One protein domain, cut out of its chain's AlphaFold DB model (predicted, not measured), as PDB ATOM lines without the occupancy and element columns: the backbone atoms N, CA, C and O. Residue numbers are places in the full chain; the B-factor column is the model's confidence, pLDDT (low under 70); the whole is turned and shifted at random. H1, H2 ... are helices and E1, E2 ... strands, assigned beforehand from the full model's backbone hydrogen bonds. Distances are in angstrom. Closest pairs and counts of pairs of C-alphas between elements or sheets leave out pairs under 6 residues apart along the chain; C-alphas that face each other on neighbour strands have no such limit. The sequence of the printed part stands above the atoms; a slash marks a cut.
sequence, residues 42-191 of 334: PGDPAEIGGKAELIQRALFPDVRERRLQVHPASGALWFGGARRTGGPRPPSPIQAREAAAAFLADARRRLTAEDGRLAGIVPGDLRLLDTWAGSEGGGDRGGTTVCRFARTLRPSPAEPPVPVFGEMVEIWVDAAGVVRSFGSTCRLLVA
ATOM      1  N   PRO A  42      87.661 153.610 171.097       51.53
ATOM      2  CA  PRO A  42      88.606 154.309 170.241       51.53
ATOM      3  C   PRO A  42      88.715 155.774 170.681       51.53
ATOM      4  O   PRO A  42      87.714 156.407 171.028       51.53
ATOM      5  N   GLY A  43      89.939 156.294 170.698       53.12
ATOM      6  CA  GLY A  43      90.228 157.697 170.973       53.12
ATOM      7  C   GLY A  43      89.768 158.622 169.858       53.12
ATOM      8  O   GLY A  43      89.558 158.192 168.724       53.12
ATOM      9  N   ASP A  44      89.606 159.895 170.210       61.59
ATOM     10  CA  ASP A  44      89.239 160.951 169.273       61.59
ATOM     11  C   ASP A  44      90.317 161.072 168.170       61.59
ATOM     12  O   ASP A  44      91.497 161.262 168.493       61.59
ATOM     13  N   PRO A  45      89.959 160.970 166.876       63.75
ATOM     14  CA  PRO A  45      90.873 161.228 165.765       63.75
ATOM     15  C   PRO A  45      91.627 162.560 165.871       63.75
ATOM     16  O   PRO A  45      92.794 162.632 165.475       63.75
ATOM     17  N   ALA A  46      91.011 163.598 166.449       68.56
ATOM     18  CA  ALA A  46      91.656 164.887 166.676       68.56
ATOM     19  C   ALA A  46      92.829 164.785 167.666       68.56
ATOM     20  O   ALA A  46      93.831 165.483 167.507       68.56
ATOM     21  N   GLU A  47      92.764 163.872 168.642       73.19
ATOM     22  CA  GLU A  47      93.869 163.607 169.569       73.19
ATOM     23  C   GLU A  47      95.070 162.979 168.845       73.19
ATOM     24  O   GLU A  47      96.221 163.306 169.140       73.19
ATOM     25  N   ILE A  48      94.814 162.107 167.862       75.56
ATOM     26  CA  ILE A  48      95.858 161.539 166.997       75.56
ATOM     27  C   ILE A  48      96.449 162.641 166.111       75.56
ATOM     28  O   ILE A  48      97.671 162.771 166.026       75.56
ATOM     29  N   GLY A  49      95.593 163.464 165.496       81.06
ATOM     30  CA  GLY A  49      96.001 164.588 164.652       81.06
ATOM     31  C   GLY A  49      96.890 165.590 165.392       81.06
ATOM     32  O   GLY A  49      97.960 165.944 164.902       81.06
ATOM     33  N   GLY A  50      96.513 165.970 166.617       83.44
ATOM     34  CA  GLY A  50      97.301 166.865 167.471       83.44
ATOM     35  C   GLY A  50      98.664 166.301 167.894       83.44
ATOM     36  O   GLY A  50      99.542 167.060 168.296       83.44
ATOM     37  N   LYS A  51      98.872 164.984 167.774       88.56
ATOM     38  CA  LYS A  51     100.134 164.293 168.089       88.56
ATOM     39  C   LYS A  51     100.890 163.820 166.844       88.56
ATOM     40  O   LYS A  51     101.858 163.073 166.985       88.56
ATOM     41  N   ALA A  52     100.497 164.235 165.637       88.62
ATOM     42  CA  ALA A  52     101.055 163.701 164.393       88.62
ATOM     43  C   ALA A  52     102.591 163.798 164.313       88.62
ATOM     44  O   ALA A  52     103.244 162.839 163.909       88.62
ATOM     45  N   GLU A  53     103.188 164.908 164.761       89.69
ATOM     46  CA  GLU A  53     104.650 165.080 164.778       89.69
ATOM     47  C   GLU A  53     105.351 164.151 165.782       89.69
ATOM     48  O   GLU A  53     106.406 163.591 165.483       89.69
ATOM     49  N   LEU A  54     104.759 163.948 166.964       90.44
ATOM     50  CA  LEU A  54     105.267 163.007 167.970       90.44
ATOM     51  C   LEU A  54     105.208 161.573 167.443       90.44
ATOM     52  O   LEU A  54     106.210 160.861 167.478       90.44
ATOM     53  N   ILE A  55     104.058 161.183 166.889       91.62
ATOM     54  CA  ILE A  55     103.852 159.863 166.289       91.62
ATOM     55  C   ILE A  55     104.842 159.656 165.142       91.62
ATOM     56  O   ILE A  55     105.481 158.610 165.066       91.62
ATOM     57  N   GLN A  56     105.037 160.658 164.283       92.25
ATOM     58  CA  GLN A  56     106.009 160.572 163.202       92.25
ATOM     59  C   GLN A  56     107.430 160.356 163.721       92.25
ATOM     60  O   GLN A  56     108.109 159.477 163.206       92.25
ATOM     61  N   ARG A  57     107.891 161.117 164.720       91.56
ATOM     62  CA  ARG A  57     109.239 160.931 165.289       91.56
ATOM     63  C   ARG A  57     109.401 159.557 165.932       91.56
ATOM     64  O   ARG A  57     110.463 158.951 165.815       91.56
ATOM     65  N   ALA A  58     108.350 159.044 166.567       91.94
ATOM     66  CA  ALA A  58     108.360 157.711 167.152       91.94
ATOM     67  C   ALA A  58     108.436 156.607 166.084       91.94
ATOM     68  O   ALA A  58     109.193 155.654 166.255       91.94
ATOM     69  N   LEU A  59     107.697 156.740 164.976       92.06
ATOM     70  CA  LEU A  59     107.710 155.781 163.866       92.06
ATOM     71  C   LEU A  59     108.996 155.893 163.020       92.06
ATOM     72  O   LEU A  59     109.636 154.888 162.713       92.06
ATOM     73  N   PHE A  60     109.410 157.118 162.694       92.00
ATOM     74  CA  PHE A  60     110.467 157.461 161.735       92.00
ATOM     75  C   PHE A  60     111.368 158.605 162.262       92.00
ATOM     76  O   PHE A  60     111.274 159.739 161.791       92.00
ATOM     77  N   PRO A  61     112.269 158.331 163.221       88.94
ATOM     78  CA  PRO A  61     113.049 159.340 163.949       88.94
ATOM     79  C   PRO A  61     114.023 160.101 163.048       88.94
ATOM     80  O   PRO A  61     114.304 161.274 163.288       88.94
ATOM     81  N   ASP A  62     114.489 159.455 161.982       86.38
ATOM     82  CA  ASP A  62     115.454 160.028 161.046       86.38
ATOM     83  C   ASP A  62     114.791 160.857 159.931       86.38
ATOM     84  O   ASP A  62     115.482 161.465 159.113       86.38
ATOM     85  N   VAL A  63     113.452 160.920 159.875       82.88
ATOM     86  CA  VAL A  63     112.722 161.617 158.804       82.88
ATOM     87  C   VAL A  63     112.182 162.965 159.279       82.88
ATOM     88  O   VAL A  63     111.205 163.042 160.022       82.88
ATOM     89  N   ARG A  64     112.792 164.052 158.786       72.94
ATOM     90  CA  ARG A  64     112.468 165.436 159.188       72.94
ATOM     91  C   ARG A  64     111.485 166.177 158.275       72.94
ATOM     92  O   ARG A  64     110.809 167.083 158.736       72.94
ATOM     93  N   GLU A  65     111.406 165.815 156.995       70.00
ATOM     94  CA  GLU A  65     110.716 166.637 155.978       70.00
ATOM     95  C   GLU A  65     109.324 166.128 155.579       70.00
ATOM     96  O   GLU A  65     108.608 166.793 154.832       70.00
ATOM     97  N   ARG A  66     108.925 164.938 156.035       69.00
ATOM     98  CA  ARG A  66     107.623 164.351 155.679       69.00
ATOM     99  C   ARG A  66     106.607 164.628 156.757       69.00
ATOM    100  O   ARG A  66     106.982 164.938 157.878       69.00
ATOM    101  N   ARG A  67     105.334 164.535 156.393       77.81
ATOM    102  CA  ARG A  67     104.232 164.623 157.341       77.81
ATOM    103  C   ARG A  67     103.462 163.319 157.318       77.81
ATOM    104  O   ARG A  67     102.975 162.906 156.267       77.81
ATOM    105  N   LEU A  68     103.369 162.695 158.483       87.69
ATOM    106  CA  LEU A  68     102.343 161.715 158.784       87.69
ATOM    107  C   LEU A  68     100.980 162.340 158.476       87.69
ATOM    108  O   LEU A  68     100.630 163.394 159.009       87.69
ATOM    109  N   GLN A  69     100.228 161.701 157.594       86.69
ATOM    110  CA  GLN A  69      98.855 162.062 157.308       86.69
ATOM    111  C   GLN A  69      97.961 161.339 158.308       86.69
ATOM    112  O   GLN A  69      98.056 160.124 158.481       86.69
ATOM    113  N   VAL A  70      97.095 162.101 158.969       80.88
ATOM    114  CA  VAL A  70      96.054 161.571 159.845       80.88
ATOM    115  C   VAL A  70      94.727 161.890 159.189       80.88
ATOM    116  O   VAL A  70      94.411 163.056 158.957       80.88
ATOM    117  N   HIS A  71      93.954 160.866 158.857       74.06
ATOM    118  CA  HIS A  71      92.629 161.073 158.300       74.06
ATOM    119  C   HIS A  71      91.726 161.706 159.374       74.06
ATOM    120  O   HIS A  71      91.577 161.113 160.442       74.06
ATOM    121  N   PRO A  72      91.055 162.840 159.108       57.81
ATOM    122  CA  PRO A  72      90.388 163.627 160.147       57.81
ATOM    123  C   PRO A  72      89.222 162.904 160.832       57.81
ATOM    124  O   PRO A  72      89.097 162.998 162.044       57.81
ATOM    125  N   ALA A  73      88.397 162.140 160.105       55.38
ATOM    126  CA  ALA A  73      87.268 161.441 160.738       55.38
ATOM    127  C   ALA A  73      87.576 160.042 161.264       55.38
ATOM    128  O   ALA A  73      86.977 159.601 162.238       55.38
ATOM    129  N   SER A  74      88.462 159.304 160.598       57.94
ATOM    130  CA  SER A  74      88.771 157.951 161.026       57.94
ATOM    131  C   SER A  74      89.902 157.979 162.053       57.94
ATOM    132  O   SER A  74      89.840 157.255 163.031       57.94
ATOM    133  N   GLY A  75      90.905 158.845 161.901       67.12
ATOM    134  CA  GLY A  75      92.166 158.781 162.642       67.12
ATOM    135  C   GLY A  75      93.147 157.784 162.024       67.12
ATOM    136  O   GLY A  75      94.141 157.432 162.654       67.12
ATOM    137  N   ALA A  76      92.848 157.260 160.823       77.50
ATOM    138  CA  ALA A  76      93.758 156.387 160.093       77.50
ATOM    139  C   ALA A  76      95.047 157.136 159.779       77.50
ATOM    140  O   ALA A  76      95.032 158.312 159.417       77.50
ATOM    141  N   LEU A  77      96.152 156.430 159.945       85.25
ATOM    142  CA  LEU A  77      97.483 156.957 159.778       85.25
ATOM    143  C   LEU A  77      98.038 156.483 158.456       85.25
ATOM    144  O   LEU A  77      98.004 155.291 158.152       85.25
ATOM    145  N   TRP A  78      98.593 157.421 157.712       88.56
ATOM    146  CA  TRP A  78      99.357 157.129 156.524       88.56
ATOM    147  C   TRP A  78     100.661 157.905 156.551       88.56
ATOM    148  O   TRP A  78     100.689 159.133 156.621       88.56
ATOM    149  N   PHE A  79     101.765 157.184 156.482       87.44
ATOM    150  CA  PHE A  79     103.072 157.746 156.235       87.44
ATOM    151  C   PHE A  79     103.565 157.201 154.903       87.44
ATOM    152  O   PHE A  79     103.886 156.020 154.801       87.44
ATOM    153  N   GLY A  80     103.602 158.076 153.899       79.81
ATOM    154  CA  GLY A  80     104.141 157.779 152.579       79.81
ATOM    155  C   GLY A  80     105.572 158.282 152.452       79.81
ATOM    156  O   GLY A  80     105.852 159.471 152.653       79.81
ATOM    157  N   GLY A  81     106.496 157.401 152.093       66.31
ATOM    158  CA  GLY A  81     107.864 157.798 151.840       66.31
ATOM    159  C   GLY A  81     108.047 158.504 150.483       66.31
ATOM    160  O   GLY A  81     107.978 157.876 149.439       66.31
ATOM    161  N   ALA A  82     108.390 159.797 150.438       48.75
ATOM    162  CA  ALA A  82     108.902 160.423 149.212       48.75
ATOM    163  C   ALA A  82     110.146 159.708 148.599       48.75
ATOM    164  O   ALA A  82     111.107 159.321 149.263       48.75
ATOM    165  N   ARG A  83     110.115 159.597 147.270       53.12
ATOM    166  CA  ARG A  83     111.202 159.262 146.328       53.12
ATOM    167  C   ARG A  83     112.063 158.016 146.606       53.12
ATOM    168  O   ARG A  83     113.090 158.063 147.270       53.12
ATOM    169  N   ARG A  84     111.704 156.961 145.862       57.09
ATOM    170  CA  ARG A  84     112.548 156.199 144.914       57.09
ATOM    171  C   ARG A  84     114.051 156.144 145.229       57.09
ATOM    172  O   ARG A  84     114.856 156.793 144.569       57.09
ATOM    173  N   THR A  85     114.427 155.206 146.082       49.22
ATOM    174  CA  THR A  85     115.665 154.433 145.896       49.22
ATOM    175  C   THR A  85     115.264 153.003 145.554       49.22
ATOM    176  O   THR A  85     115.509 152.065 146.304       49.22
ATOM    177  N   GLY A  86     114.518 152.854 144.457       51.38
ATOM    178  CA  GLY A  86     114.117 151.544 143.967       51.38
ATOM    179  C   GLY A  86     115.345 150.814 143.445       51.38
ATOM    180  O   GLY A  86     115.787 151.079 142.331       51.38
ATOM    181  N   GLY A  87     115.878 149.886 144.238       56.91
ATOM    182  CA  GLY A  87     116.565 148.739 143.660       56.91
ATOM    183  C   GLY A  87     115.586 147.983 142.747       56.91
ATOM    184  O   GLY A  87     114.377 148.002 143.000       56.91
ATOM    185  N   PRO A  88     116.060 147.332 141.672       65.50
ATOM    186  CA  PRO A  88     115.188 146.738 140.657       65.50
ATOM    187  C   PRO A  88     114.379 145.529 141.154       65.50
ATOM    188  O   PRO A  88     113.484 145.077 140.445       65.50
ATOM    189  N   ARG A  89     114.674 144.990 142.346       79.75
ATOM    190  CA  ARG A  89     114.052 143.767 142.861       79.75
ATOM    191  C   ARG A  89     113.536 143.966 144.290       79.75
ATOM    192  O   ARG A  89     114.309 144.457 145.109       79.75
ATOM    193  N   PRO A  90     112.285 143.576 144.602       80.50
ATOM    194  CA  PRO A  90     111.791 143.570 145.975       80.50
ATOM    195  C   PRO A  90     112.599 142.613 146.862       80.50
ATOM    196  O   PRO A  90     113.183 141.651 146.345       80.50
ATOM    197  N   PRO A  91     112.643 142.858 148.185       86.31
ATOM    198  CA  PRO A  91     113.260 141.922 149.117       86.31
ATOM    199  C   PRO A  91     112.522 140.576 149.069       86.31
ATOM    200  O   PRO A  91     111.395 140.469 148.577       86.31
ATOM    201  N   SER A  92     113.146 139.514 149.581       90.69
ATOM    202  CA  SER A  92     112.401 138.261 149.748       90.69
ATOM    203  C   SER A  92     111.258 138.453 150.763       90.69
ATOM    204  O   SER A  92     111.419 139.223 151.716       90.69
ATOM    205  N   PRO A  93     110.127 137.731 150.639       91.88
ATOM    206  CA  PRO A  93     109.041 137.809 151.619       91.88
ATOM    207  C   PRO A  93     109.493 137.544 153.060       91.88
ATOM    208  O   PRO A  93     108.952 138.133 153.985       91.88
ATOM    209  N   ILE A  94     110.501 136.687 153.255       93.56
ATOM    210  CA  ILE A  94     111.072 136.391 154.576       93.56
ATOM    211  C   ILE A  94     111.767 137.633 155.146       93.56
ATOM    212  O   ILE A  94     111.402 138.086 156.226       93.56
ATOM    213  N   GLN A  95     112.685 138.238 154.384       93.62
ATOM    214  CA  GLN A  95     113.387 139.460 154.799       93.62
ATOM    215  C   GLN A  95     112.417 140.615 155.072       93.62
ATOM    216  O   GLN A  95     112.574 141.338 156.051       93.62
ATOM    217  N   ALA A  96     111.389 140.774 154.234       94.81
ATOM    218  CA  ALA A  96     110.370 141.802 154.427       94.81
ATOM    219  C   ALA A  96     109.589 141.605 155.733       94.81
ATOM    220  O   ALA A  96     109.392 142.558 156.482       94.81
ATOM    221  N   ARG A  97     109.191 140.364 156.040       96.44
ATOM    222  CA  ARG A  97     108.485 140.028 157.285       96.44
ATOM    223  C   ARG A  97     109.344 140.294 158.515       96.44
ATOM    224  O   ARG A  97     108.840 140.861 159.480       96.44
ATOM    225  N   GLU A  98     110.616 139.907 158.478       96.69
ATOM    226  CA  GLU A  98     111.562 140.148 159.573       96.69
ATOM    227  C   GLU A  98     111.765 141.648 159.812       96.69
ATOM    228  O   GLU A  98     111.634 142.114 160.945       96.69
ATOM    229  N   ALA A  99     111.989 142.417 158.744       96.25
ATOM    230  CA  ALA A  99     112.126 143.869 158.814       96.25
ATOM    231  C   ALA A  99     110.850 144.554 159.332       96.25
ATOM    232  O   ALA A  99     110.920 145.409 160.215       96.25
ATOM    233  N   ALA A 100     109.675 144.154 158.835       96.88
ATOM    234  CA  ALA A 100     108.392 144.691 159.277       96.88
ATOM    235  C   ALA A 100     108.111 144.361 160.752       96.88
ATOM    236  O   ALA A 100     107.702 145.237 161.511       96.88
ATOM    237  N   ALA A 101     108.377 143.128 161.192       96.00
ATOM    238  CA  ALA A 101     108.203 142.724 162.586       96.00
ATOM    239  C   ALA A 101     109.156 143.479 163.528       96.00
ATOM    240  O   ALA A 101     108.724 143.963 164.579       96.00
ATOM    241  N   ALA A 102     110.426 143.630 163.136       96.50
ATOM    242  CA  ALA A 102     111.401 144.420 163.882       96.50
ATOM    243  C   ALA A 102     110.960 145.886 163.990       96.50
ATOM    244  O   ALA A 102     110.963 146.451 165.084       96.50
ATOM    245  N   PHE A 103     110.497 146.474 162.882       96.62
ATOM    246  CA  PHE A 103     109.942 147.824 162.867       96.62
ATOM    247  C   PHE A 103     108.742 147.966 163.811       96.62
ATOM    248  O   PHE A 103     108.730 148.891 164.615       96.62
ATOM    249  N   LEU A 104     107.761 147.055 163.772       96.12
ATOM    250  CA  LEU A 104     106.577 147.104 164.644       96.12
ATOM    251  C   LEU A 104     106.951 147.055 166.130       96.12
ATOM    252  O   LEU A 104     106.431 147.839 166.924       96.12
ATOM    253  N   ALA A 105     107.862 146.156 166.512       94.88
ATOM    254  CA  ALA A 105     108.323 146.035 167.893       94.88
ATOM    255  C   ALA A 105     109.019 147.320 168.370       94.88
ATOM    256  O   ALA A 105     108.770 147.809 169.476       94.88
ATOM    257  N   ASP A 106     109.861 147.892 167.512       96.19
ATOM    258  CA  ASP A 106     110.628 149.096 167.797       96.19
ATOM    259  C   ASP A 106     109.753 150.360 167.848       96.19
ATOM    260  O   ASP A 106     109.867 151.170 168.773       96.19
ATOM    261  N   ALA A 107     108.831 150.491 166.893       95.06
ATOM    262  CA  ALA A 107     107.820 151.537 166.824       95.06
ATOM    263  C   ALA A 107     106.906 151.504 168.050       95.06
ATOM    264  O   ALA A 107     106.710 152.527 168.702       95.06
ATOM    265  N   ARG A 108     106.396 150.323 168.426       93.31
ATOM    266  CA  ARG A 108     105.565 150.156 169.625       93.31
ATOM    267  C   ARG A 108     106.302 150.608 170.878       93.31
ATOM    268  O   ARG A 108     105.720 151.325 171.692       93.31
ATOM    269  N   ARG A 109     107.570 150.215 171.042       95.50
ATOM    270  CA  ARG A 109     108.387 150.617 172.196       95.50
ATOM    271  C   ARG A 109     108.528 152.138 172.276       95.50
ATOM    272  O   ARG A 109     108.305 152.703 173.341       95.50
ATOM    273  N   ARG A 110     108.848 152.791 171.154       95.75
ATOM    274  CA  ARG A 110     108.997 154.253 171.069       95.75
ATOM    275  C   ARG A 110     107.679 154.984 171.323       95.75
ATOM    276  O   ARG A 110     107.639 155.853 172.180       95.75
ATOM    277  N   LEU A 111     106.590 154.569 170.676       91.69
ATOM    278  CA  LEU A 111     105.254 155.133 170.903       91.69
ATOM    279  C   LEU A 111     104.828 155.008 172.370       91.69
ATOM    280  O   LEU A 111     104.325 155.969 172.936       91.69
ATOM    281  N   THR A 112     105.081 153.856 173.000       89.00
ATOM    282  CA  THR A 112     104.773 153.638 174.426       89.00
ATOM    283  C   THR A 112     105.572 154.573 175.338       89.00
ATOM    284  O   THR A 112     105.041 155.025 176.348       89.00
ATOM    285  N   ALA A 113     106.834 154.851 174.997       90.69
ATOM    286  CA  ALA A 113     107.695 155.750 175.763       90.69
ATOM    287  C   ALA A 113     107.277 157.227 175.639       90.69
ATOM    288  O   ALA A 113     107.413 157.965 176.609       90.69
ATOM    289  N   GLU A 114     106.755 157.640 174.479       90.94
ATOM    290  CA  GLU A 114     106.206 158.989 174.270       90.94
ATOM    291  C   GLU A 114     104.897 159.192 175.049       90.94
ATOM    292  O   GLU A 114     104.739 160.159 175.790       90.94
ATOM    293  N   ASP A 115     103.944 158.272 174.888       84.81
ATOM    294  CA  ASP A 115     102.669 158.248 175.608       84.81
ATOM    295  C   ASP A 115     102.105 156.827 175.510       84.81
ATOM    296  O   ASP A 115     101.819 156.337 174.418       84.81
ATOM    297  N   GLY A 116     101.907 156.157 176.651       78.88
ATOM    298  CA  GLY A 116     101.460 154.761 176.699       78.88
ATOM    299  C   GLY A 116     100.185 154.472 175.892       78.88
ATOM    300  O   GLY A 116      99.997 153.349 175.423       78.88
ATOM    301  N   ARG A 117      99.337 155.481 175.652       77.25
ATOM    302  CA  ARG A 117      98.133 155.360 174.814       77.25
ATOM    303  C   ARG A 117      98.462 155.210 173.327       77.25
ATOM    304  O   ARG A 117      97.742 154.511 172.614       77.25
ATOM    305  N   LEU A 118      99.568 155.800 172.858       84.12
ATOM    306  CA  LEU A 118     100.045 155.715 171.470       84.12
ATOM    307  C   LEU A 118     100.438 154.295 171.059       84.12
ATOM    308  O   LEU A 118     100.439 153.980 169.871       84.12
ATOM    309  N   ALA A 119     100.666 153.397 172.021       83.00
ATOM    310  CA  ALA A 119     100.839 151.973 171.755       83.00
ATOM    311  C   ALA A 119      99.623 151.330 171.052       83.00
ATOM    312  O   ALA A 119      99.755 150.238 170.506       83.00
ATOM    313  N   GLY A 120      98.449 151.976 171.051       76.94
ATOM    314  CA  GLY A 120      97.278 151.543 170.277       76.94
ATOM    315  C   GLY A 120      97.440 151.681 168.757       76.94
ATOM    316  O   GLY A 120      96.785 150.965 168.012       76.94
ATOM    317  N   ILE A 121      98.356 152.536 168.282       85.38
ATOM    318  CA  ILE A 121      98.661 152.694 166.846       85.38
ATOM    319  C   ILE A 121      99.380 151.458 166.283       85.38
ATOM    320  O   ILE A 121      99.193 151.103 165.117       85.38
ATOM    321  N   VAL A 122     100.195 150.810 167.123       89.31
ATOM    322  CA  VAL A 122     100.913 149.564 166.824       89.31
ATOM    323  C   VAL A 122     100.655 148.567 167.957       89.31
ATOM    324  O   VAL A 122     101.475 148.448 168.880       89.31
ATOM    325  N   PRO A 123      99.495 147.889 167.957       81.31
ATOM    326  CA  PRO A 123      99.098 147.037 169.065       81.31
ATOM    327  C   PRO A 123      99.962 145.756 169.131       81.31
ATOM    328  O   PRO A 123     100.593 145.347 168.158       81.31
ATOM    329  N   GLY A 124     100.100 145.158 170.320       80.31
ATOM    330  CA  GLY A 124     101.051 144.051 170.556       80.31
ATOM    331  C   GLY A 124     100.549 142.675 170.096       80.31
ATOM    332  O   GLY A 124     101.300 141.706 170.055       80.31
ATOM    333  N   ASP A 125      99.270 142.600 169.765       77.81
ATOM    334  CA  ASP A 125      98.489 141.438 169.346       77.81
ATOM    335  C   ASP A 125      98.289 141.387 167.818       77.81
ATOM    336  O   ASP A 125      97.425 140.662 167.317       77.81
ATOM    337  N   LEU A 126      99.112 142.126 167.066       85.19
ATOM    338  CA  LEU A 126      99.175 142.037 165.610       85.19
ATOM    339  C   LEU A 126      99.644 140.648 165.152       85.19
ATOM    340  O   LEU A 126     100.551 140.027 165.725       85.19
ATOM    341  N   ARG A 127      99.026 140.164 164.077       87.81
ATOM    342  CA  ARG A 127      99.389 138.935 163.370       87.81
ATOM    343  C   ARG A 127      99.489 139.222 161.884       87.81
ATOM    344  O   ARG A 127      98.648 139.923 161.333       87.81
ATOM    345  N   LEU A 128     100.536 138.690 161.259       92.69
ATOM    346  CA  LEU A 128     100.720 138.788 159.816       92.69
ATOM    347  C   LEU A 128      99.572 138.051 159.119       92.69
ATOM    348  O   LEU A 128      99.322 136.890 159.436       92.69
ATOM    349  N   LEU A 129      98.908 138.726 158.186       84.50
ATOM    350  CA  LEU A 129      97.871 138.137 157.343       84.50
ATOM    351  C   LEU A 129      98.462 137.657 156.024       84.50
ATOM    352  O   LEU A 129      98.406 136.476 155.697       84.50
ATOM    353  N   ASP A 130      99.065 138.576 155.280       87.69
ATOM    354  CA  ASP A 130      99.565 138.321 153.941       87.69
ATOM    355  C   ASP A 130     100.870 139.094 153.681       87.69
ATOM    356  O   ASP A 130     101.377 139.896 154.476       87.69
ATOM    357  N   THR A 131     101.518 138.735 152.579       91.69
ATOM    358  CA  THR A 131     102.743 139.384 152.117       91.69
ATOM    359  C   THR A 131     102.773 139.304 150.606       91.69
ATOM    360  O   THR A 131     102.661 138.208 150.059       91.69
ATOM    361  N   TRP A 132     102.954 140.432 149.932       90.31
ATOM    362  CA  TRP A 132     102.968 140.470 148.474       90.31
ATOM    363  C   TRP A 132     103.945 141.521 147.954       90.31
ATOM    364  O   TRP A 132     104.337 142.444 148.667       90.31
ATOM    365  N   ALA A 133     104.380 141.367 146.706       85.56
ATOM    366  CA  ALA A 133     105.084 142.437 146.015       85.56
ATOM    367  C   ALA A 133     104.060 143.514 145.653       85.56
ATOM    368  O   ALA A 133     103.053 143.217 145.015       85.56
ATOM    369  N   GLY A 134     104.300 144.748 146.074       72.81
ATOM    370  CA  GLY A 134     103.374 145.843 145.830       72.81
ATOM    371  C   GLY A 134     104.132 147.137 145.635       72.81
ATOM    372  O   GLY A 134     105.212 147.321 146.197       72.81
ATOM    373  N   SER A 135     103.561 148.030 144.839       66.88
ATOM    374  CA  SER A 135     104.039 149.394 144.690       66.88
ATOM    375  C   SER A 135     103.187 150.350 145.520       66.88
ATOM    376  O   SER A 135     101.982 150.163 145.695       66.88
ATOM    377  N   GLU A 136     103.810 151.403 146.038       59.19
ATOM    378  CA  GLU A 136     103.066 152.532 146.590       59.19
ATOM    379  C   GLU A 136     102.331 153.261 145.449       59.19
ATOM    380  O   GLU A 136     102.965 153.754 144.516       59.19
ATOM    381  N   GLY A 137     100.997 153.340 145.520       54.81
ATOM    382  CA  GLY A 137     100.199 154.231 144.666       54.81
ATOM    383  C   GLY A 137      99.840 153.724 143.262       54.81
ATOM    384  O   GLY A 137      99.715 154.537 142.353       54.81
ATOM    385  N   GLY A 138      99.670 152.413 143.057       43.53
ATOM    386  CA  GLY A 138      99.019 151.867 141.848       43.53
ATOM    387  C   GLY A 138      99.822 151.942 140.541       43.53
ATOM    388  O   GLY A 138      99.353 151.482 139.505       43.53
ATOM    389  N   GLY A 139     101.047 152.476 140.564       45.28
ATOM    390  CA  GLY A 139     101.971 152.436 139.430       45.28
ATOM    391  C   GLY A 139     102.954 151.276 139.561       45.28
ATOM    392  O   GLY A 139     103.645 151.173 140.570       45.28
ATOM    393  N   ASP A 140     103.057 150.422 138.547       47.44
ATOM    394  CA  ASP A 140     103.832 149.166 138.520       47.44
ATOM    395  C   ASP A 140     105.375 149.340 138.503       47.44
ATOM    396  O   ASP A 140     106.097 148.737 137.710       47.44
ATOM    397  N   ARG A 141     105.936 150.245 139.322       48.72
ATOM    398  CA  ARG A 141     107.387 150.520 139.364       48.72
ATOM    399  C   ARG A 141     107.895 150.864 140.770       48.72
ATOM    400  O   ARG A 141     108.121 152.038 141.074       48.72
ATOM    401  N   GLY A 142     108.171 149.836 141.578       55.78
ATOM    402  CA  GLY A 142     109.004 149.938 142.787       55.78
ATOM    403  C   GLY A 142     109.162 148.613 143.543       55.78
ATOM    404  O   GLY A 142     108.166 148.015 143.924       55.78
ATOM    405  N   GLY A 143     110.409 148.161 143.752       74.62
ATOM    406  CA  GLY A 143     110.786 146.905 144.420       74.62
ATOM    407  C   GLY A 143     110.562 146.908 145.932       74.62
ATOM    408  O   GLY A 143     111.516 146.832 146.705       74.62
ATOM    409  N   THR A 144     109.302 147.001 146.345       85.25
ATOM    410  CA  THR A 144     108.879 146.864 147.738       85.25
ATOM    411  C   THR A 144     108.050 145.603 147.943       85.25
ATOM    412  O   THR A 144     107.318 145.151 147.060       85.25
ATOM    413  N   THR A 145     108.162 145.033 149.133       91.12
ATOM    414  CA  THR A 145     107.267 143.992 149.627       91.12
ATOM    415  C   THR A 145     106.376 144.598 150.694       91.12
ATOM    416  O   THR A 145     106.861 145.272 151.603       91.12
ATOM    417  N   VAL A 146     105.077 144.363 150.569       91.25
ATOM    418  CA  VAL A 146     104.072 144.809 151.525       91.25
ATOM    419  C   VAL A 146     103.792 143.681 152.503       91.25
ATOM    420  O   VAL A 146     103.602 142.534 152.095       91.25
ATOM    421  N   CYS A 147     103.773 144.005 153.790       95.44
ATOM    422  CA  CYS A 147     103.344 143.114 154.859       95.44
ATOM    423  C   CYS A 147     102.103 143.711 155.525       95.44
ATOM    424  O   CYS A 147     102.184 144.812 156.077       95.44
ATOM    425  N   ARG A 148     100.979 142.987 155.504       92.75
ATOM    426  CA  ARG A 148      99.761 143.378 156.224       92.75
ATOM    427  C   ARG A 148      99.630 142.570 157.495       92.75
ATOM    428  O   ARG A 148      99.768 141.347 157.507       92.75
ATOM    429  N   PHE A 149      99.292 143.265 158.561       92.81
ATOM    430  CA  PHE A 149      99.019 142.700 159.862       92.81
ATOM    431  C   PHE A 149      97.604 143.084 160.269       92.81
ATOM    432  O   PHE A 149      97.211 144.233 160.091       92.81
ATOM    433  N   ALA A 150      96.861 142.151 160.850       81.38
ATOM    434  CA  ALA A 150      95.614 142.454 161.534       81.38
ATOM    435  C   ALA A 150      95.788 142.277 163.030       81.38
ATOM    436  O   ALA A 150      96.535 141.412 163.501       81.38
ATOM    437  N   ARG A 151      95.072 143.098 163.786       76.19
ATOM    438  CA  ARG A 151      94.942 142.886 165.217       76.19
ATOM    439  C   ARG A 151      94.124 141.628 165.471       76.19
ATOM    440  O   ARG A 151      93.149 141.372 164.774       76.19
ATOM    441  N   THR A 152      94.500 140.860 166.487       65.44
ATOM    442  CA  THR A 152      93.735 139.688 166.923       65.44
ATOM    443  C   THR A 152      93.371 139.799 168.395       65.44
ATOM    444  O   THR A 152      94.206 140.164 169.215       65.44
ATOM    445  N   LEU A 153      92.137 139.465 168.756       54.31
ATOM    446  CA  LEU A 153      91.710 139.320 170.142       54.31
ATOM    447  C   LEU A 153      91.765 137.854 170.531       54.31
ATOM    448  O   LEU A 153      91.382 136.982 169.761       54.31
ATOM    449  N   ARG A 154      92.208 137.580 171.754       52.12
ATOM    450  CA  ARG A 154      92.106 136.250 172.345       52.12
ATOM    451  C   ARG A 154      90.980 136.277 173.387       52.12
ATOM    452  O   ARG A 154      91.201 136.869 174.445       52.12
ATOM    453  N   PRO A 155      89.801 135.690 173.106       45.50
ATOM    454  CA  PRO A 155      88.668 135.729 174.034       45.50
ATOM    455  C   PRO A 155      88.968 134.957 175.325       45.50
ATOM    456  O   PRO A 155      88.651 135.422 176.418       45.50
ATOM    457  N   SER A 156      89.670 133.827 175.203       45.31
ATOM    458  CA  SER A 156      90.170 133.032 176.324       45.31
ATOM    459  C   SER A 156      91.522 132.380 175.989       45.31
ATOM    460  O   SER A 156      91.861 132.221 174.815       45.31
ATOM    461  N   PRO A 157      92.342 131.981 176.984       50.00
ATOM    462  CA  PRO A 157      93.622 131.307 176.738       50.00
ATOM    463  C   PRO A 157      93.514 130.043 175.873       50.00
ATOM    464  O   PRO A 157      94.476 129.726 175.171       50.00
ATOM    465  N   ALA A 158      92.367 129.360 175.936       50.16
ATOM    466  CA  ALA A 158      92.082 128.105 175.248       50.16
ATOM    467  C   ALA A 158      91.520 128.292 173.827       50.16
ATOM    468  O   ALA A 158      91.527 127.343 173.047       50.16
ATOM    469  N   GLU A 159      91.057 129.493 173.482       44.38
ATOM    470  CA  GLU A 159      90.446 129.782 172.185       44.38
ATOM    471  C   GLU A 159      91.448 130.352 171.170       44.38
ATOM    472  O   GLU A 159      92.423 131.027 171.543       44.38
ATOM    473  N   PRO A 160      91.224 130.093 169.867       50.84
ATOM    474  CA  PRO A 160      92.029 130.689 168.816       50.84
ATOM    475  C   PRO A 160      91.866 132.222 168.808       50.84
ATOM    476  O   PRO A 160      90.789 132.737 169.109       50.84
ATOM    477  N   PRO A 161      92.924 132.983 168.469       53.81
ATOM    478  CA  PRO A 161      92.802 134.422 168.275       53.81
ATOM    479  C   PRO A 161      91.854 134.748 167.114       53.81
ATOM    480  O   PRO A 161      91.991 134.185 166.032       53.81
ATOM    481  N   VAL A 162      90.945 135.696 167.326       49.06
ATOM    482  CA  VAL A 162      89.964 136.169 166.341       49.06
ATOM    483  C   VAL A 162      90.424 137.518 165.785       49.06
ATOM    484  O   VAL A 162      90.789 138.392 166.578       49.06
ATOM    485  N   PRO A 163      90.444 137.737 164.459       55.31
ATOM    486  CA  PRO A 163      90.829 139.026 163.892       55.31
ATOM    487  C   PRO A 163      89.839 140.135 164.272       55.31
ATOM    488  O   PRO A 163      88.626 139.940 164.275       55.31
ATOM    489  N   VAL A 164      90.357 141.329 164.559       54.44
ATOM    490  CA  VAL A 164      89.552 142.543 164.728       54.44
ATOM    491  C   VAL A 164      89.388 143.183 163.365       54.44
ATOM    492  O   VAL A 164      90.330 143.749 162.806       54.44
ATOM    493  N   PHE A 165      88.184 143.080 162.814       52.50
ATOM    494  CA  PHE A 165      87.913 143.600 161.485       52.50
ATOM    495  C   PHE A 165      88.115 145.121 161.429       52.50
ATOM    496  O   PHE A 165      87.655 145.858 162.299       52.50
ATOM    497  N   GLY A 166      88.838 145.588 160.410       57.75
ATOM    498  CA  GLY A 166      89.154 147.006 160.225       57.75
ATOM    499  C   GLY A 166      90.333 147.540 161.049       57.75
ATOM    500  O   GLY A 166      90.758 148.661 160.778       57.75
ATOM    501  N   GLU A 167      90.914 146.775 161.982       66.44
ATOM    502  CA  GLU A 167      92.154 147.152 162.681       66.44
ATOM    503  C   GLU A 167      93.368 146.449 162.072       66.44
ATOM    504  O   GLU A 167      93.659 145.281 162.349       66.44
ATOM    505  N   MET A 168      94.094 147.189 161.238       83.81
ATOM    506  CA  MET A 168      95.202 146.675 160.453       83.81
ATOM    507  C   MET A 168      96.386 147.630 160.448       83.81
ATOM    508  O   MET A 168      96.248 148.842 160.628       83.81
ATOM    509  N   VAL A 169      97.549 147.057 160.167       90.00
ATOM    510  CA  VAL A 169      98.777 147.778 159.868       90.00
ATOM    511  C   VAL A 169      99.355 147.243 158.567       90.00
ATOM    512  O   VAL A 169      99.478 146.034 158.389       90.00
ATOM    513  N   GLU A 170      99.740 148.138 157.673       93.06
ATOM    514  CA  GLU A 170     100.430 147.814 156.430       93.06
ATOM    515  C   GLU A 170     101.816 148.461 156.430       93.06
ATOM    516  O   GLU A 170     101.984 149.616 156.832       93.06
ATOM    517  N   ILE A 171     102.824 147.700 156.008       94.12
ATOM    518  CA  ILE A 171     104.225 148.126 155.989       94.12
ATOM    519  C   ILE A 171     104.815 147.826 154.622       94.12
ATOM    520  O   ILE A 171     104.746 146.690 154.157       94.12
ATOM    521  N   TRP A 172     105.461 148.823 154.021       92.19
ATOM    522  CA  TRP A 172     106.188 148.686 152.761       92.19
ATOM    523  C   TRP A 172     107.680 148.630 153.049       92.19
ATOM    524  O   TRP A 172     108.257 149.595 153.557       92.19
ATOM    525  N   VAL A 173     108.300 147.502 152.717       91.56
ATOM    526  CA  VAL A 173     109.727 147.244 152.932       91.56
ATOM    527  C   VAL A 173     110.444 147.226 151.593       91.56
ATOM    528  O   VAL A 173     110.026 146.521 150.675       91.56
ATOM    529  N   ASP A 174     111.524 147.991 151.463       88.75
ATOM    530  CA  ASP A 174     112.336 148.010 150.246       88.75
ATOM    531  C   ASP A 174     113.376 146.878 150.186       88.75
ATOM    532  O   ASP A 174     113.550 146.093 151.116       88.75
ATOM    533  N   ALA A 175     114.099 146.803 149.066       87.38
ATOM    534  CA  ALA A 175     115.135 145.798 148.823       87.38
ATOM    535  C   ALA A 175     116.269 145.779 149.868       87.38
ATOM    536  O   ALA A 175     116.942 144.760 150.011       87.38
ATOM    537  N   ALA A 176     116.493 146.889 150.579       87.81
ATOM    538  CA  ALA A 176     117.497 147.000 151.634       87.81
ATOM    539  C   ALA A 176     116.954 146.579 153.013       87.81
ATOM    540  O   ALA A 176     117.682 146.652 154.000       87.81
ATOM    541  N   GLY A 177     115.690 146.147 153.098       89.75
ATOM    542  CA  GLY A 177     115.030 145.824 154.361       89.75
ATOM    543  C   GLY A 177     114.576 147.062 155.138       89.75
ATOM    544  O   GLY A 177     114.302 146.966 156.330       89.75
ATOM    545  N   VAL A 178     114.500 148.234 154.496       89.81
ATOM    546  CA  VAL A 178     114.110 149.491 155.145       89.81
ATOM    547  C   VAL A 178     112.614 149.731 154.956       89.81
ATOM    548  O   VAL A 178     112.098 149.661 153.838       89.81
ATOM    549  N   VAL A 179     111.914 150.065 156.045       91.06
ATOM    550  CA  VAL A 179     110.505 150.475 155.993       91.06
ATOM    551  C   VAL A 179     110.390 151.867 155.376       91.06
ATOM    552  O   VAL A 179     110.964 152.833 155.879       91.06
ATOM    553  N   ARG A 180     109.646 151.970 154.274       87.00
ATOM    554  CA  ARG A 180     109.457 153.217 153.514       87.00
ATOM    555  C   ARG A 180     108.119 153.874 153.763       87.00
ATOM    556  O   ARG A 180     108.072 155.104 153.827       87.00
ATOM    557  N   SER A 181     107.093 153.057 153.958       89.19
ATOM    558  CA  SER A 181     105.751 153.522 154.267       89.19
ATOM    559  C   SER A 181     105.094 152.671 155.329       89.19
ATOM    560  O   SER A 181     105.446 151.507 155.544       89.19
ATOM    561  N   PHE A 182     104.137 153.299 155.994       92.25
ATOM    562  CA  PHE A 182     103.374 152.730 157.085       92.25
ATOM    563  C   PHE A 182     101.936 153.229 156.999       92.25
ATOM    564  O   PHE A 182     101.691 154.435 156.980       92.25
ATOM    565  N   GLY A 183     100.997 152.295 156.985       91.12
ATOM    566  CA  GLY A 183      99.573 152.551 157.130       91.12
ATOM    567  C   GLY A 183      99.074 151.905 158.412       91.12
ATOM    568  O   GLY A 183      99.421 150.760 158.687       91.12
ATOM    569  N   SER A 184      98.261 152.603 159.197       87.88
ATOM    570  CA  SER A 184      97.577 151.994 160.341       87.88
ATOM    571  C   SER A 184      96.139 152.472 160.432       87.88
ATOM    572  O   SER A 184      95.854 153.671 160.439       87.88
ATOM    573  N   THR A 185      95.221 151.519 160.523       79.12
ATOM    574  CA  THR A 185      93.817 151.763 160.862       79.12
ATOM    575  C   THR A 185      93.522 151.442 162.327       79.12
ATOM    576  O   THR A 185      92.403 151.678 162.783       79.12
ATOM    577  N   CYS A 186      94.517 150.962 163.084       74.50
ATOM    578  CA  CYS A 186      94.412 150.776 164.526       74.50
ATOM    579  C   CYS A 186      94.202 152.121 165.243       74.50
ATOM    580  O   CYS A 186      94.613 153.188 164.770       74.50
ATOM    581  N   ARG A 187      93.533 152.080 166.396       65.88
ATOM    582  CA  ARG A 187      93.126 153.277 167.143       65.88
ATOM    583  C   ARG A 187      93.815 153.360 168.494       65.88
ATOM    584  O   ARG A 187      94.136 152.350 169.118       65.88
ATOM    585  N   LEU A 188      93.980 154.592 168.980       64.25
ATOM    586  CA  LEU A 188      94.290 154.822 170.388       64.25
ATOM    587  C   LEU A 188      93.173 154.228 171.236       64.25
ATOM    588  O   LEU A 188      91.997 154.445 170.954       64.25
ATOM    589  N   LEU A 189      93.546 153.500 172.279       52.66
ATOM    590  CA  LEU A 189      92.601 153.061 173.291       52.66
ATOM    591  C   LEU A 189      92.638 154.089 174.413       52.66
ATOM    592  O   LEU A 189      93.683 154.289 175.035       52.66
ATOM    593  N   VAL A 190      91.517 154.760 174.663       50.31
ATOM    594  CA  VAL A 190      91.410 155.640 175.830       50.31
ATOM    595  C   VAL A 190      91.081 154.749 177.018       50.31
ATOM    596  O   VAL A 190      90.084 154.032 177.000       50.31
ATOM    597  N   ALA A 191      91.952 154.752 178.028       39.03
ATOM    598  CA  ALA A 191      91.829 153.894 179.205       39.03
ATOM    599  C   ALA A 191      90.659 154.272 180.138       39.03
ATOM    600  O   ALA A 191      90.444 153.585 181.133       39.03
TER     601      ALA A 191
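Overview. This is residues 42 to 191 of the 334 residues of an uncharacterized protein of Amycolatopsis sp. WAC 04197 (UniProt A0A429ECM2). What does a first look show? The model is a twisted sheet of five strands with one long helix, H3, laid over one face, in two layers. The short helices H2 and H4 pack on the late part of H3, H2 near the edge strand E1, and the small H1 comes just before H2. What are its parts and size? The printed part has 150 residues with four named helices and five named strands, in the order H1 H2 E1 H3 H4 E2 E3 E4 E5; the sheet, in the order E1 E5 E4 E3 E2, is antiparallel, and the class is mixed. It is compact, with a radius of gyration of the C-alphas of 15.2 A and spans of 45 by 39 by 26 A.

Arrangement. How do the helices meet? H1, residues 45 to 50, and H2, residues 52 to 59, meet only through their link. H2 touches H3, residues 93 to 114, with 107 to 114 of H3 alone, at a steep tilt of 53 degrees, opposite ways; their closest C-alphas, Leu 59 and Ala 107, are 5.2 A apart. H4, residues 116 to 120, touches residues 108 to 112 of H3 alone, the closest C-alphas being Thr 112 and Ala 119, 5.0 A. How do the strands pair? E1, residues 77 to 79, is an edge strand beside E5, residues 179 to 184, with N 77 and O 184 2.8 A apart, within hydrogen-bond range. E2, residues 126 to 134, E3, residues 144 to 153, E4, residues 162 to 174, and E5 form a meander of three hairpins, each strand the antiparallel neighbour of the one before: N 127 and O 150 are 2.8 A apart, N 147 and O 171 2.9 A, N 170 and O 183 2.8 A. Which helices are on the sheet? H3 is on it, and the closest C-alphas of H3 and E4, Ala 96 and Val 173, are 5.7 A apart; H2 only grazes it, and H1 and H4 are not on it. Are the helix backbones complete? Every O i to N i+4 pair is within hydrogen-bond range in H1, H2 and H3; H4 has 0 of 1, but 2 of 2 O i to N i+3 pairs.

Along the chain. Where do the elements begin and end? H1 begins at C-alpha 45 (90.873, 161.228, 165.765), and E5 ends at C-alpha 184 (97.577, 151.994, 160.341). Which are long? H3 measures 31.1 A, E4 30.0 A, E3 29.2 A and E2 20.6 A from first to last C-alpha; E2 bends by 59 degrees at residue 129 and E4 by 86 degrees at residue 165.

Size, cuts and confidence. How far does it reach? The two C-alphas farthest apart, those of Glu 65 and Ala 158, are 46.9 A apart. Is it unbroken? The printed part has no cut, and the links H2 to E1 and E1 to H3 are long. Where is confidence low? Mean pLDDT of the printed part is 77.3, and 47 residues are under 70, among them 81 to 88, 135 to 142 and 152 to 167.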